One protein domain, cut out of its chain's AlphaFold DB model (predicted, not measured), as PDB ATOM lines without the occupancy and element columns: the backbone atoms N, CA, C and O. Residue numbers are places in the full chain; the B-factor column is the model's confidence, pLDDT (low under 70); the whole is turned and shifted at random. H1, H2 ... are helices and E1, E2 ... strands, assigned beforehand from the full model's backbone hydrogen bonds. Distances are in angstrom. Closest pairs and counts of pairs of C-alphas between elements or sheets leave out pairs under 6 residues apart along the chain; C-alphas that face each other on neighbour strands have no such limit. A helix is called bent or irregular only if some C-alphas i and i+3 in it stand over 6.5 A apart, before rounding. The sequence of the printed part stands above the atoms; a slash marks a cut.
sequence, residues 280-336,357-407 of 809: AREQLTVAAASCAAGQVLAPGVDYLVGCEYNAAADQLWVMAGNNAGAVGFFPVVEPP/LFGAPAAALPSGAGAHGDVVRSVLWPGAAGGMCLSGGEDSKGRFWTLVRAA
ATOM      1  N   ALA A 280     170.764  63.538 109.311       92.00
ATOM      2  CA  ALA A 280     170.572  64.860 109.914       92.00
ATOM      3  C   ALA A 280     171.882  65.455 110.444       92.00
ATOM      4  O   ALA A 280     172.161  66.624 110.192       92.00
ATOM      5  N   ARG A 281     172.742  64.654 111.085       92.88
ATOM      6  CA  ARG A 281     174.044  65.115 111.598       92.88
ATOM      7  C   ARG A 281     174.960  65.694 110.513       92.88
ATOM      8  O   ARG A 281     175.590  66.731 110.727       92.88
ATOM      9  N   GLU A 282     175.026  65.059 109.343       91.62
ATOM     10  CA  GLU A 282     175.827  65.554 108.214       91.62
ATOM     11  C   GLU A 282     175.258  66.873 107.682       91.62
ATOM     12  O   GLU A 282     176.002  67.837 107.490       91.62
ATOM     13  N   GLN A 283     173.932  66.952 107.516       92.50
ATOM     14  CA  GLN A 283     173.267  68.181 107.079       92.50
ATOM     15  C   GLN A 283     173.464  69.329 108.084       92.50
ATOM     16  O   GLN A 283     173.774  70.450 107.682       92.50
ATOM     17  N   LEU A 284     173.353  69.051 109.388       93.62
ATOM     18  CA  LEU A 284     173.570  70.016 110.469       93.62
ATOM     19  C   LEU A 284     175.032  70.482 110.532       93.62
ATOM     20  O   LEU A 284     175.284  71.666 110.739       93.62
ATOM     21  N   THR A 285     175.997  69.592 110.287       92.94
ATOM     22  CA  THR A 285     177.425  69.952 110.201       92.94
ATOM     23  C   THR A 285     177.684  70.923 109.048       92.94
ATOM     24  O   THR A 285     178.355  71.942 109.229       92.94
ATOM     25  N   VAL A 286     177.102  70.657 107.874       91.31
ATOM     26  CA  VAL A 286     177.187  71.565 106.719       91.31
ATOM     27  C   VAL A 286     176.513  72.907 107.026       91.31
ATOM     28  O   VAL A 286     177.078  73.962 106.734       91.31
ATOM     29  N   ALA A 287     175.340  72.886 107.664       90.06
ATOM     30  CA  ALA A 287     174.631  74.095 108.072       90.06
ATOM     31  C   ALA A 287     175.426  74.916 109.103       90.06
ATOM     32  O   ALA A 287     175.490  76.141 108.988       90.06
ATOM     33  N   ALA A 288     176.087  74.270 110.066       89.62
ATOM     34  CA  ALA A 288     176.926  74.932 111.065       89.62
ATOM     35  C   ALA A 288     178.129  75.636 110.424       89.62
ATOM     36  O   ALA A 288     178.411  76.792 110.733       89.62
ATOM     37  N   ALA A 289     178.791  74.987 109.462       88.06
ATOM     38  CA  ALA A 289     179.923  75.572 108.744       88.06
ATOM     39  C   ALA A 289     179.549  76.810 107.902       88.06
ATOM     40  O   ALA A 289     180.430  77.574 107.502       88.06
ATOM     41  N   SER A 290     178.258  77.026 107.630       83.50
ATOM     42  CA  SER A 290     177.780  78.125 106.785       83.50
ATOM     43  C   SER A 290     177.671  79.485 107.493       83.50
ATOM     44  O   SER A 290     177.495  80.500 106.817       83.50
ATOM     45  N   CYS A 291     177.779  79.547 108.829       80.00
ATOM     46  CA  CYS A 291     177.618  80.797 109.578       80.00
ATOM     47  C   CYS A 291     178.560  80.922 110.791       80.00
ATOM     48  O   CYS A 291     179.113  79.947 111.292       80.00
ATOM     49  N   ALA A 292     178.722  82.149 111.296       75.31
ATOM     50  CA  ALA A 292     179.575  82.425 112.455       75.31
ATOM     51  C   ALA A 292     179.076  81.746 113.747       75.31
ATOM     52  O   ALA A 292     179.895  81.247 114.512       75.31
ATOM     53  N   ALA A 293     177.754  81.667 113.966       72.06
ATOM     54  CA  ALA A 293     177.176  80.957 115.117       72.06
ATOM     55  C   ALA A 293     177.603  79.486 115.163       72.06
ATOM     56  O   ALA A 293     177.814  78.950 116.242       72.06
ATOM     57  N   GLY A 294     177.742  78.830 114.009       77.69
ATOM     58  CA  GLY A 294     178.114  77.422 113.947       77.69
ATOM     59  C   GLY A 294     179.608  77.155 114.136       77.69
ATOM     60  O   GLY A 294     179.992  75.998 114.264       77.69
ATOM     61  N   GLN A 295     180.463  78.183 114.225       82.38
ATOM     62  CA  GLN A 295     181.901  77.986 114.451       82.38
ATOM     63  C   GLN A 295     182.213  77.333 115.804       82.38
ATOM     64  O   GLN A 295     183.199  76.607 115.903       82.38
ATOM     65  N   VAL A 296     181.372  77.531 116.828       83.31
ATOM     66  CA  VAL A 296     181.553  76.875 118.140       83.31
ATOM     67  C   VAL A 296     181.358  75.356 118.080       83.31
ATOM     68  O   VAL A 296     181.794  74.643 118.981       83.31
ATOM     69  N   LEU A 297     180.736  74.859 117.006       86.56
ATOM     70  CA  LEU A 297     180.546  73.436 116.743       86.56
ATOM     71  C   LEU A 297     181.695  72.825 115.929       86.56
ATOM     72  O   LEU A 297     181.608  71.664 115.561       86.56
ATOM     73  N   ALA A 298     182.773  73.551 115.621       80.50
ATOM     74  CA  ALA A 298     183.907  72.964 114.905       80.50
ATOM     75  C   ALA A 298     184.573  71.828 115.725       80.50
ATOM     76  O   ALA A 298     184.713  71.969 116.941       80.50
ATOM     77  N   PRO A 299     185.030  70.723 115.091       82.38
ATOM     78  CA  PRO A 299     185.094  70.478 113.645       82.38
ATOM     79  C   PRO A 299     183.776  70.008 113.001       82.38
ATOM     80  O   PRO A 299     183.704  69.958 111.774       82.38
ATOM     81  N   GLY A 300     182.747  69.686 113.785       88.69
ATOM     82  CA  GLY A 300     181.433  69.283 113.294       88.69
ATOM     83  C   GLY A 300     180.454  68.948 114.420       88.69
ATOM     84  O   GLY A 300     180.799  68.968 115.600       88.69
ATOM     85  N   VAL A 301     179.215  68.643 114.039       93.12
ATOM     86  CA  VAL A 301     178.188  68.166 114.973       93.12
ATOM     87  C   VAL A 301     178.438  66.685 115.253       93.12
ATOM     88  O   VAL A 301     178.525  65.900 114.311       93.12
ATOM     89  N   ASP A 302     178.512  66.306 116.530       93.56
ATOM     90  CA  ASP A 302     178.772  64.920 116.939       93.56
ATOM     91  C   ASP A 302     177.477  64.146 117.222       93.56
ATOM     92  O   ASP A 302     177.408  62.958 116.903       93.56
ATOM     93  N   TYR A 303     176.464  64.817 117.791       93.25
ATOM     94  CA  TYR A 303     175.189  64.214 118.200       93.25
ATOM     95  C   TYR A 303     174.007  65.196 118.149       93.25
ATOM     96  O   TYR A 303     174.165  66.413 118.279       93.25
ATOM     97  N   LEU A 304     172.788  64.663 118.019       93.69
ATOM     98  CA  LEU A 304     171.541  65.420 118.201       93.69
ATOM     99  C   LEU A 304     171.088  65.373 119.667       93.69
ATOM    100  O   LEU A 304     170.987  64.296 120.255       93.69
ATOM    101  N   VAL A 305     170.741  66.535 120.219       93.12
ATOM    102  CA  VAL A 305     170.296  66.702 121.612       93.12
ATOM    103  C   VAL A 305     168.779  66.584 121.728       93.12
ATOM    104  O   VAL A 305     168.272  65.819 122.543       93.12
ATOM    105  N   GLY A 306     168.038  67.332 120.911       89.50
ATOM    106  CA  GLY A 306     166.589  67.451 121.060       89.50
ATOM    107  C   GLY A 306     165.910  68.102 119.863       89.50
ATOM    108  O   GLY A 306     166.569  68.601 118.949       89.50
ATOM    109  N   CYS A 307     164.581  68.066 119.874       91.62
ATOM    110  CA  CYS A 307     163.724  68.703 118.884       91.62
ATOM    111  C   CYS A 307     162.568  69.378 119.629       91.62
ATOM    112  O   CYS A 307     161.873  68.721 120.405       91.62
ATOM    113  N   GLU A 308     162.392  70.682 119.439       89.25
ATOM    114  CA  GLU A 308     161.425  71.482 120.196       89.25
ATOM    115  C   GLU A 308     160.682  72.439 119.262       89.25
ATOM    116  O   GLU A 308     161.275  73.099 118.402       89.25
ATOM    117  N   TYR A 309     159.359  72.506 119.414       89.56
ATOM    118  CA  TYR A 309     158.510  73.405 118.643       89.56
ATOM    119  C   TYR A 309     158.245  74.692 119.417       89.56
ATOM    120  O   TYR A 309     157.676  74.677 120.507       89.56
ATOM    121  N   ASN A 310     158.596  75.825 118.814       85.38
ATOM    122  CA  ASN A 310     158.227  77.132 119.328       85.38
ATOM    123  C   ASN A 310     156.918  77.604 118.684       85.38
ATOM    124  O   ASN A 310     156.918  78.103 117.557       85.38
ATOM    125  N   ALA A 311     155.827  77.539 119.448       82.19
ATOM    126  CA  ALA A 311     154.506  77.990 119.013       82.19
ATOM    127  C   ALA A 311     154.416  79.504 118.733       82.19
ATOM    128  O   ALA A 311     153.623  79.920 117.895       82.19
ATOM    129  N   ALA A 312     155.217  80.342 119.403       79.75
ATOM    130  CA  ALA A 312     155.179  81.795 119.212       79.75
ATOM    131  C   ALA A 312     155.818  82.236 117.886       79.75
ATOM    132  O   ALA A 312     155.399  83.232 117.299       79.75
ATOM    133  N   ALA A 313     156.837  81.504 117.427       81.00
ATOM    134  CA  ALA A 313     157.512  81.748 116.152       81.00
ATOM    135  C   ALA A 313     157.008  80.838 115.019       81.00
ATOM    136  O   ALA A 313     157.480  80.981 113.896       81.00
ATOM    137  N   ASP A 314     156.105  79.904 115.329       87.25
ATOM    138  CA  ASP A 314     155.696  78.797 114.462       87.25
ATOM    139  C   ASP A 314     156.887  78.090 113.793       87.25
ATOM    140  O   ASP A 314     156.946  77.905 112.580       87.25
ATOM    141  N   GLN A 315     157.887  77.737 114.601       89.62
ATOM    142  CA  GLN A 315     159.153  77.200 114.109       89.62
ATOM    143  C   GLN A 315     159.550  75.959 114.901       89.62
ATOM    144  O   GLN A 315     159.648  75.998 116.130       89.62
ATOM    145  N   LEU A 316     159.813  74.867 114.183       91.75
ATOM    146  CA  LEU A 316     160.427  73.662 114.733       91.75
ATOM    147  C   LEU A 316     161.950  73.817 114.731       91.75
ATOM    148  O   LEU A 316     162.532  74.269 113.739       91.75
ATOM    149  N   TRP A 317     162.586  73.451 115.835       92.06
ATOM    150  CA  TRP A 317     164.023  73.574 116.024       92.06
ATOM    151  C   TRP A 317     164.635  72.226 116.363       92.06
ATOM    152  O   TRP A 317     164.083  71.478 117.164       92.06
ATOM    153  N   VAL A 318     165.816  71.962 115.813       93.81
ATOM    154  CA  VAL A 318     166.668  70.842 116.213       93.81
ATOM    155  C   VAL A 318     167.893  71.384 116.928       93.81
ATOM    156  O   VAL A 318     168.566  72.292 116.437       93.81
ATOM    157  N   MET A 319     168.173  70.828 118.102       93.44
ATOM    158  CA  MET A 319     169.376  71.109 118.874       93.44
ATOM    159  C   MET A 319     170.388  70.007 118.621       93.44
ATOM    160  O   MET A 319     170.063  68.822 118.725       93.44
ATOM    161  N   ALA A 320     171.622  70.388 118.321       94.25
ATOM    162  CA  ALA A 320     172.695  69.435 118.084       94.25
ATOM    163  C   ALA A 320     174.005  69.943 118.677       94.25
ATOM    164  O   ALA A 320     174.262  71.148 118.664       94.25
ATOM    165  N   GLY A 321     174.799  69.036 119.234       94.00
ATOM    166  CA  GLY A 321     175.973  69.375 120.023       94.00
ATOM    167  C   GLY A 321     177.240  68.668 119.572       94.00
ATOM    168  O   GLY A 321     177.239  67.864 118.638       94.00
ATOM    169  N   ASN A 322     178.332  69.007 120.249       92.81
ATOM    170  CA  ASN A 322     179.621  68.343 120.106       92.81
ATOM    171  C   ASN A 322     180.144  67.840 121.460       92.81
ATOM    172  O   ASN A 322     179.634  68.193 122.529       92.81
ATOM    173  N   ASN A 323     181.181  67.012 121.425       91.75
ATOM    174  CA  ASN A 323     181.790  66.421 122.622       91.75
ATOM    175  C   ASN A 323     182.521  67.451 123.504       91.75
ATOM    176  O   ASN A 323     182.937  67.131 124.609       91.75
ATOM    177  N   ALA A 324     182.674  68.693 123.034       88.12
ATOM    178  CA  ALA A 324     183.224  69.803 123.810       88.12
ATOM    179  C   ALA A 324     182.149  70.583 124.597       88.12
ATOM    180  O   ALA A 324     182.468  71.612 125.195       88.12
ATOM    181  N   GLY A 325     180.887  70.140 124.558       89.50
ATOM    182  CA  GLY A 325     179.778  70.740 125.303       89.50
ATOM    183  C   GLY A 325     179.120  71.954 124.636       89.50
ATOM    184  O   GLY A 325     178.288  72.611 125.266       89.50
ATOM    185  N   ALA A 326     179.457  72.265 123.376       91.50
ATOM    186  CA  ALA A 326     178.747  73.282 122.598       91.50
ATOM    187  C   ALA A 326     177.444  72.713 122.019       91.50
ATOM    188  O   ALA A 326     177.364  71.527 121.695       91.50
ATOM    189  N   VAL A 327     176.437  73.573 121.835       93.19
ATOM    190  CA  VAL A 327     175.134  73.204 121.251       93.19
ATOM    191  C   VAL A 327     174.679  74.276 120.270       93.19
ATOM    192  O   VAL A 327     174.630  75.444 120.629       93.19
ATOM    193  N   GLY A 328     174.303  73.906 119.049       91.75
ATOM    194  CA  GLY A 328     173.670  74.799 118.078       91.75
ATOM    195  C   GLY A 328     172.168  74.569 117.964       91.75
ATOM    196  O   GLY A 328     171.686  73.449 118.136       91.75
ATOM    197  N   PHE A 329     171.445  75.637 117.628       91.56
ATOM    198  CA  PHE A 329     169.996  75.631 117.428       91.56
ATOM    199  C   PHE A 329     169.661  75.866 115.955       91.56
ATOM    200  O   PHE A 329     169.847  76.972 115.438       91.56
ATOM    201  N   PHE A 330     169.159  74.835 115.283       92.06
ATOM    202  CA  PHE A 330     168.945  74.815 113.838       92.06
ATOM    203  C   PHE A 330     167.451  74.865 113.515       92.06
ATOM    204  O   PHE A 330     166.698  74.027 114.020       92.06
ATOM    205  N   PRO A 331     166.988  75.825 112.699       92.06
ATOM    206  CA  PRO A 331     165.597  75.857 112.283       92.06
ATOM    207  C   PRO A 331     165.353  74.752 111.257       92.06
ATOM    208  O   PRO A 331     166.125  74.589 110.307       92.06
ATOM    209  N   VAL A 332     164.265  74.010 111.429       92.38
ATOM    210  CA  VAL A 332     163.774  73.069 110.422       92.38
ATOM    211  C   VAL A 332     163.093  73.859 109.305       92.38
ATOM    212  O   VAL A 332     162.164  74.631 109.552       92.38
ATOM    213  N   VAL A 333     163.574  73.696 108.077       89.25
ATOM    214  CA  VAL A 333     163.053  74.361 106.881       89.25
ATOM    215  C   VAL A 333     162.239  73.346 106.099       89.25
ATOM    216  O   VAL A 333     162.788  72.466 105.444       89.25
ATOM    217  N   GLU A 334     160.917  73.459 106.180       79.88
ATOM    218  CA  GLU A 334     160.028  72.560 105.452       79.88
ATOM    219  C   GLU A 334     160.135  72.774 103.933       79.88
ATOM    220  O   GLU A 334     160.235  73.919 103.471       79.88
ATOM    221  N   PRO A 335     160.085  71.696 103.133       70.75
ATOM    222  CA  PRO A 335     160.017  71.828 101.689       70.75
ATOM    223  C   PRO A 335     158.694  72.505 101.280       70.75
ATOM    224  O   PRO A 335     157.651  72.273 101.896       70.75
ATOM    225  N   PRO A 336     158.704  73.357 100.239       58.72
ATOM    226  CA  PRO A 336     157.505  74.057  99.798       58.72
ATOM    227  C   PRO A 336     156.424  73.063  99.355       58.72
ATOM    228  O   PRO A 336     156.712  72.094  98.652       58.72
ATOM    229  N   LEU A 357     166.971  69.884 105.047       88.62
ATOM    230  CA  LEU A 357     165.848  70.101 105.967       88.62
ATOM    231  C   LEU A 357     166.191  71.115 107.074       88.62
ATOM    232  O   LEU A 357     165.321  71.532 107.833       88.62
ATOM    233  N   PHE A 358     167.456  71.526 107.182       91.94
ATOM    234  CA  PHE A 358     167.955  72.404 108.239       91.94
ATOM    235  C   PHE A 358     168.543  73.693 107.668       91.94
ATOM    236  O   PHE A 358     169.360  73.671 106.745       91.94
ATOM    237  N   GLY A 359     168.157  74.822 108.258       89.75
ATOM    238  CA  GLY A 359     168.806  76.108 108.025       89.75
ATOM    239  C   GLY A 359     170.085  76.271 108.849       89.75
ATOM    240  O   GLY A 359     170.389  75.470 109.732       89.75
ATOM    241  N   ALA A 360     170.829  77.350 108.587       88.25
ATOM    242  CA  ALA A 360     171.977  77.735 109.408       88.25
ATOM    243  C   ALA A 360     171.557  77.961 110.877       88.25
ATOM    244  O   ALA A 360     170.448  78.458 111.114       88.25
ATOM    245  N   PRO A 361     172.412  77.637 111.866       88.00
ATOM    246  CA  PRO A 361     172.042  77.771 113.266       88.00
ATOM    247  C   PRO A 361     171.790  79.239 113.626       88.00
ATOM    248  O   PRO A 361     172.605  80.118 113.328       88.00
ATOM    249  N   ALA A 362     170.652  79.498 114.272       84.12
ATOM    250  CA  ALA A 362     170.237  80.845 114.669       84.12
ATOM    251  C   ALA A 362     170.925  81.311 115.961       84.12
ATOM    252  O   ALA A 362     171.122  82.508 116.184       84.12
ATOM    253  N   ALA A 363     171.300  80.354 116.805       84.44
ATOM    254  CA  ALA A 363     171.995  80.580 118.057       84.44
ATOM    255  C   ALA A 363     172.906  79.391 118.373       84.44
ATOM    256  O   ALA A 363     172.728  78.299 117.820       84.44
ATOM    257  N   ALA A 364     173.846  79.595 119.293       87.50
ATOM    258  CA  ALA A 364     174.637  78.511 119.854       87.50
ATOM    259  C   ALA A 364     175.030  78.778 121.316       87.50
ATOM    260  O   ALA A 364     175.242  79.922 121.724       87.50
ATOM    261  N   LEU A 365     175.128  77.701 122.093       88.94
ATOM    262  CA  LEU A 365     175.795  77.654 123.387       88.94
ATOM    263  C   LEU A 365     177.290  77.392 123.137       88.94
ATOM    264  O   LEU A 365     177.614  76.436 122.423       88.94
ATOM    265  N   PRO A 366     178.200  78.224 123.672       85.19
ATOM    266  CA  PRO A 366     179.639  78.062 123.462       85.19
ATOM    267  C   PRO A 366     180.188  76.827 124.192       85.19
ATOM    268  O   PRO A 366     179.549  76.315 125.106       85.19
ATOM    269  N   SER A 367     181.400  76.399 123.831       78.19
ATOM    270  CA  SER A 367     182.247  75.485 124.613       78.19
ATOM    271  C   SER A 367     183.346  76.261 125.359       78.19
ATOM    272  O   SER A 367     183.683  77.389 124.987       78.19
ATOM    273  N   GLY A 368     183.916  75.680 126.423       69.81
ATOM    274  CA  GLY A 368     185.017  76.279 127.194       69.81
ATOM    275  C   GLY A 368     184.640  76.778 128.597       69.81
ATOM    276  O   GLY A 368     183.761  76.228 129.258       69.81
ATOM    277  N   ALA A 369     185.354  77.792 129.100       58.91
ATOM    278  CA  ALA A 369     185.181  78.287 130.468       58.91
ATOM    279  C   ALA A 369     183.749  78.806 130.692       58.91
ATOM    280  O   ALA A 369     183.281  79.689 129.980       58.91
ATOM    281  N   GLY A 370     183.043  78.231 131.669       65.25
ATOM    282  CA  GLY A 370     181.641  78.563 131.935       65.25
ATOM    283  C   GLY A 370     180.620  77.844 131.041       65.25
ATOM    284  O   GLY A 370     179.426  78.068 131.221       65.25
ATOM    285  N   ALA A 371     181.045  76.948 130.145       80.94
ATOM    286  CA  ALA A 371     180.173  76.068 129.366       80.94
ATOM    287  C   ALA A 371     180.151  74.630 129.907       80.94
ATOM    288  O   ALA A 371     180.830  74.319 130.890       80.94
ATOM    289  N   HIS A 372     179.337  73.753 129.309       87.81
ATOM    290  CA  HIS A 372     179.415  72.330 129.636       87.81
ATOM    291  C   HIS A 372     180.807  71.794 129.300       87.81
ATOM    292  O   HIS A 372     181.371  72.124 128.260       87.81
ATOM    293  N   GLY A 373     181.373  71.018 130.225       85.31
ATOM    294  CA  GLY A 373     182.678  70.376 130.038       85.31
ATOM    295  C   GLY A 373     182.598  69.004 129.371       85.31
ATOM    296  O   GLY A 373     183.637  68.393 129.145       85.31
ATOM    297  N   ASP A 374     181.383  68.526 129.107       88.56
ATOM    298  CA  ASP A 374     181.077  67.194 128.592       88.56
ATOM    299  C   ASP A 374     179.767  67.230 127.774       88.56
ATOM    300  O   ASP A 374     179.173  68.301 127.585       88.56
ATOM    301  N   VAL A 375     179.310  66.072 127.295       92.44
ATOM    302  CA  VAL A 375     178.110  65.892 126.468       92.44
ATOM    303  C   VAL A 375     176.875  66.527 127.113       92.44
ATOM    304  O   VAL A 375     176.531  66.269 128.268       92.44
ATOM    305  N   VAL A 376     176.157  67.339 126.335       94.19
ATOM    306  CA  VAL A 376     174.875  67.924 126.743       94.19
ATOM    307  C   VAL A 376     173.755  66.954 126.387       94.19
ATOM    308  O   VAL A 376     173.563  66.616 125.221       94.19
ATOM    309  N   ARG A 377     173.003  66.500 127.391       92.88
ATOM    310  CA  ARG A 377     171.956  65.479 127.237       92.88
ATOM    311  C   ARG A 377     170.575  66.072 127.004       92.88
ATOM    312  O   ARG A 377     169.771  65.479 126.295       92.88
ATOM    313  N   SER A 378     170.309  67.252 127.556       92.69
ATOM    314  CA  SER A 378     169.010  67.904 127.419       92.69
ATOM    315  C   SER A 378     169.152  69.414 127.362       92.69
ATOM    316  O   SER A 378     169.957  70.003 128.084       92.69
ATOM    317  N   VAL A 379     168.365  70.037 126.488       91.88
ATOM    318  CA  VAL A 379     168.282  71.485 126.319       91.88
ATOM    319  C   VAL A 379     166.816  71.860 126.174       91.88
ATOM    320  O   VAL A 379     166.093  71.209 125.429       91.88
ATOM    321  N   LEU A 380     166.404  72.911 126.877       86.94
ATOM    322  CA  LEU A 380     165.086  73.519 126.748       86.94
ATOM    323  C   LEU A 380     165.261  74.951 126.265       86.94
ATOM    324  O   LEU A 380     165.877  75.779 126.951       86.94
ATOM    325  N   TRP A 381     164.701  75.249 125.099       77.44
ATOM    326  CA  TRP A 381     164.762  76.574 124.512       77.44
ATOM    327  C   TRP A 381     163.380  77.019 124.021       77.44
ATOM    328  O   TRP A 381     162.958  76.649 122.927       77.44
ATOM    329  N   PRO A 382     162.713  77.942 124.743       59.72
ATOM    330  CA  PRO A 382     161.434  78.512 124.312       59.72
ATOM    331  C   PRO A 382     161.560  79.444 123.084       59.72
ATOM    332  O   PRO A 382     160.609  80.131 122.708       59.72
ATOM    333  N   GLY A 383     162.733  79.494 122.443       54.69
ATOM    334  CA  GLY A 383     163.009  80.243 121.228       54.69
ATOM    335  C   GLY A 383     163.447  81.696 121.424       54.69
ATOM    336  O   GLY A 383     163.527  82.228 122.532       54.69
ATOM    337  N   ALA A 384     163.735  82.361 120.301       44.78
ATOM    338  CA  ALA A 384     164.382  83.677 120.232       44.78
ATOM    339  C   ALA A 384     163.642  84.824 120.957       44.78
ATOM    340  O   ALA A 384     164.266  85.825 121.304       44.78
ATOM    341  N   ALA A 385     162.334  84.696 121.204       42.66
ATOM    342  CA  ALA A 385     161.550  85.700 121.928       42.66
ATOM    343  C   ALA A 385     161.754  85.642 123.455       42.66
ATOM    344  O   ALA A 385     161.578  86.655 124.128       42.66
ATOM    345  N   GLY A 386     162.134  84.476 123.994       54.12
ATOM    346  CA  GLY A 386     162.260  84.244 125.435       54.12
ATOM    347  C   GLY A 386     163.618  84.619 126.020       54.12
ATOM    348  O   GLY A 386     163.721  84.783 127.228       54.12
ATOM    349  N   GLY A 387     164.665  84.749 125.194       66.06
ATOM    350  CA  GLY A 387     166.011  85.151 125.626       66.06
ATOM    351  C   GLY A 387     166.669  84.252 126.683       66.06
ATOM    352  O   GLY A 387     167.745  84.600 127.152       66.06
ATOM    353  N   MET A 388     166.053  83.125 127.046       77.50
ATOM    354  CA  MET A 388     166.487  82.189 128.082       77.50
ATOM    355  C   MET A 388     166.631  80.791 127.484       77.50
ATOM    356  O   MET A 388     165.863  80.416 126.600       77.50
ATOM    357  N   CYS A 389     167.587  80.017 127.980       85.06
ATOM    358  CA  CYS A 389     167.785  78.617 127.626       85.06
ATOM    359  C   CYS A 389     168.258  77.848 128.866       85.06
ATOM    360  O   CYS A 389     168.929  78.408 129.734       85.06
ATOM    361  N   LEU A 390     167.882  76.581 128.974       88.56
ATOM    362  CA  LEU A 390     168.300  75.685 130.050       88.56
ATOM    363  C   LEU A 390     168.982  74.470 129.444       88.56
ATOM    364  O   LEU A 390     168.511  73.957 128.435       88.56
ATOM    365  N   SER A 391     170.051  73.985 130.063       91.56
ATOM    366  CA  SER A 391     170.715  72.764 129.610       91.56
ATOM    367  C   SER A 391     171.230  71.917 130.762       91.56
ATOM    368  O   SER A 391     171.529  72.425 131.842       91.56
ATOM    369  N   GLY A 392     171.313  70.613 130.530       92.12
ATOM    370  CA  GLY A 392     171.847  69.629 131.458       92.12
ATOM    371  C   GLY A 392     172.736  68.636 130.721       92.12
ATOM    372  O   GLY A 392     172.431  68.259 129.587       92.12
ATOM    373  N   GLY A 393     173.840  68.235 131.348       91.00
ATOM    374  CA  GLY A 393     174.835  67.376 130.713       91.00
ATOM    375  C   GLY A 393     175.484  66.356 131.639       91.00
ATOM    376  O   GLY A 393     175.113  66.199 132.809       91.00
ATOM    377  N   GLU A 394     176.471  65.666 131.071       90.94
ATOM    378  CA  GLU A 394     177.289  64.646 131.738       90.94
ATOM    379  C   GLU A 394     178.275  65.218 132.753       90.94
ATOM    380  O   GLU A 394     178.699  64.520 133.667       90.94
ATOM    381  N   ASP A 395     178.513  66.527 132.701       87.56
ATOM    382  CA  ASP A 395     179.310  67.280 133.671       87.56
ATOM    383  C   ASP A 395     178.610  67.512 135.030       87.56
ATOM    384  O   ASP A 395     179.050  68.353 135.822       87.56
ATOM    385  N   SER A 396     177.512  66.794 135.292       86.44
ATOM    386  CA  SER A 396     176.700  66.866 136.517       86.44
ATOM    387  C   SER A 396     176.153  68.267 136.817       86.44
ATOM    388  O   SER A 396     175.893  68.614 137.979       86.44
ATOM    389  N   LYS A 397     175.984  69.108 135.788       85.25
ATOM    390  CA  LYS A 397     175.525  70.496 135.929       85.25
ATOM    391  C   LYS A 397     174.249  70.749 135.139       85.25
ATOM    392  O   LYS A 397     174.101  70.326 133.998       85.25
ATOM    393  N   GLY A 398     173.350  71.506 135.760       85.75
ATOM    394  CA  GLY A 398     172.296  72.254 135.089       85.75
ATOM    395  C   GLY A 398     172.766  73.691 134.872       85.75
ATOM    396  O   GLY A 398     173.369  74.300 135.761       85.75
ATOM    397  N   ARG A 399     172.527  74.248 133.690       87.06
ATOM    398  CA  ARG A 399     172.924  75.612 133.333       87.06
ATOM    399  C   ARG A 399     171.726  76.406 132.851       87.06
ATOM    400  O   ARG A 399     170.871  75.893 132.135       87.06
ATOM    401  N   PHE A 400     171.701  77.670 133.249       85.31
ATOM    402  CA  PHE A 400     170.768  78.672 132.763       85.31
ATOM    403  C   PHE A 400     171.533  79.694 131.940       85.31
ATOM    404  O   PHE A 400     172.540  80.252 132.385       85.31
ATOM    405  N   TRP A 401     171.033  79.932 130.740       84.44
ATOM    406  CA  TRP A 401     171.648  80.770 129.733       84.44
ATOM    407  C   TRP A 401     170.721  81.919 129.401       84.44
ATOM    408  O   TRP A 401     169.513  81.722 129.261       84.44
ATOM    409  N   THR A 402     171.295  83.096 129.187       78.81
ATOM    410  CA  THR A 402     170.563  84.229 128.628       78.81
ATOM    411  C   THR A 402     171.240  84.764 127.387       78.81
ATOM    412  O   THR A 402     172.456  84.677 127.224       78.81
ATOM    413  N   LEU A 403     170.436  85.339 126.511       74.00
ATOM    414  CA  LEU A 403     170.888  85.924 125.265       74.00
ATOM    415  C   LEU A 403     171.594  87.256 125.529       74.00
ATOM    416  O   LEU A 403     171.007  88.184 126.092       74.00
ATOM    417  N   VAL A 404     172.844  87.372 125.090       65.25
ATOM    418  CA  VAL A 404     173.607  88.618 125.191       65.25
ATOM    419  C   VAL A 404     173.091  89.572 124.119       65.25
ATOM    420  O   VAL A 404     173.316  89.370 122.924       65.25
ATOM    421  N   ARG A 405     172.383  90.632 124.519       51.44
ATOM    422  CA  ARG A 405     172.145  91.755 123.602       51.44
ATOM    423  C   ARG A 405     173.488  92.429 123.357       51.44
ATOM    424  O   ARG A 405     174.178  92.744 124.318       51.44
ATOM    425  N   ALA A 406     173.847  92.643 122.092       35.78
ATOM    426  CA  ALA A 406     175.057  93.364 121.709       35.78
ATOM    427  C   ALA A 406     175.036  94.785 122.305       35.78
ATOM    428  O   ALA A 406     174.489  95.715 121.710       35.78
ATOM    429  N   ALA A 407     175.578  94.941 123.509       28.95
ATOM    430  CA  ALA A 407     175.918  96.230 124.078       28.95
ATOM    431  C   ALA A 407     177.197  96.715 123.388       28.95
ATOM    432  O   ALA A 407     178.080  95.918 123.064       28.95
TER     433      ALA A 407
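AT A GLANCE: This is residues 280 to 336 and 357 to 407 of the 809 residues of the protein "WD repeat-containing 89" of Micractinium conductrix (UniProt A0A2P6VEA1). Two twisted antiparallel sheets make a loose sandwich, only partly face to face: a four-stranded sheet, E1 to E4, and a three-stranded one, E5 to E7, closest where E1 and E5 meet. Two helices, H1 and the short H2, cover the face of the four-stranded sheet that is turned away from the other sheet. The printed part has 108 residues with two named helices and seven named strands, in the order H1 H2 E1 E2 E3 E4 E5 E6 E7; the sheet orders are E1 E2 E3 E4 and E5 E6 E7, and the class is mixed, helices and strands. The whole is compact, with a radius of gyration of the C-alphas of 12.9 A and spans of 41 by 29 by 28 A.

IN THESE COORDINATES: H1, residues 280 to 289, begins at C-alpha 280 (170.572, 64.860, 109.914) and is 14.3 A long. H2 is residues 293 to 297; it is irregular, but only just: C-alphas 293 and 296 are 6.7 A apart. E1, residues 303 to 310, is 21.4 A long, and E2, residues 315 to 321, 19.5 A. E3 is residues 327 to 331, E4 residues 363 to 365 and E5 residues 376 to 380. E6, residues 388 to 393, is 17.2 A long. E7, residues 397 to 403, is 19.3 A long and ends at C-alpha 403 (170.888, 85.924, 125.265).

HOW THE PARTS SIT: E1, E2 and E3 form a meander, each strand the antiparallel neighbour of the one before, with N 308 and O 317 at 2.9 A and N 328 and O 320 at 2.8 A. E4 is an edge strand beside E3, with N 365 and O 327 at 2.7 A. H1 is on this sheet across the strands, at a height over the sheet of 9.3 A: two layers, a helix on one face of a sheet. H2 is on the same face, at a height of 7.3 A; H1 and H2 touch only at the corner, the closest C-alphas being Ala 288 and Gly 294 at 4.0 A. In H1 every O i to N i+4 pair is within hydrogen-bond range; in H2 0 of 1 is, and 1 of 2 O i to N i+3 pairs. E5, E6 and E7 form a second meander, with N 380 and O 390 at 2.8 A and N 399 and O 391 at 2.8 A. The closest C-alphas of E1 and E5 are Val 305 and Arg 377, 6.0 A apart. E4 and E7 are near each other, while E1 and E7 are apart.

THE WHOLE: The C-alphas farthest apart are Pro 336 and Ser 396, at 42.1 A. Residues 337 to 356 are not printed, and C-alphas 336 and 357 are 11.1 A apart across the cut. Of the links that are printed whole, none is long. Mean pLDDT of the printed part is 83.3; residue 336 and residues 368 to 370, 382 to 387 and 404 to 407 are under 70.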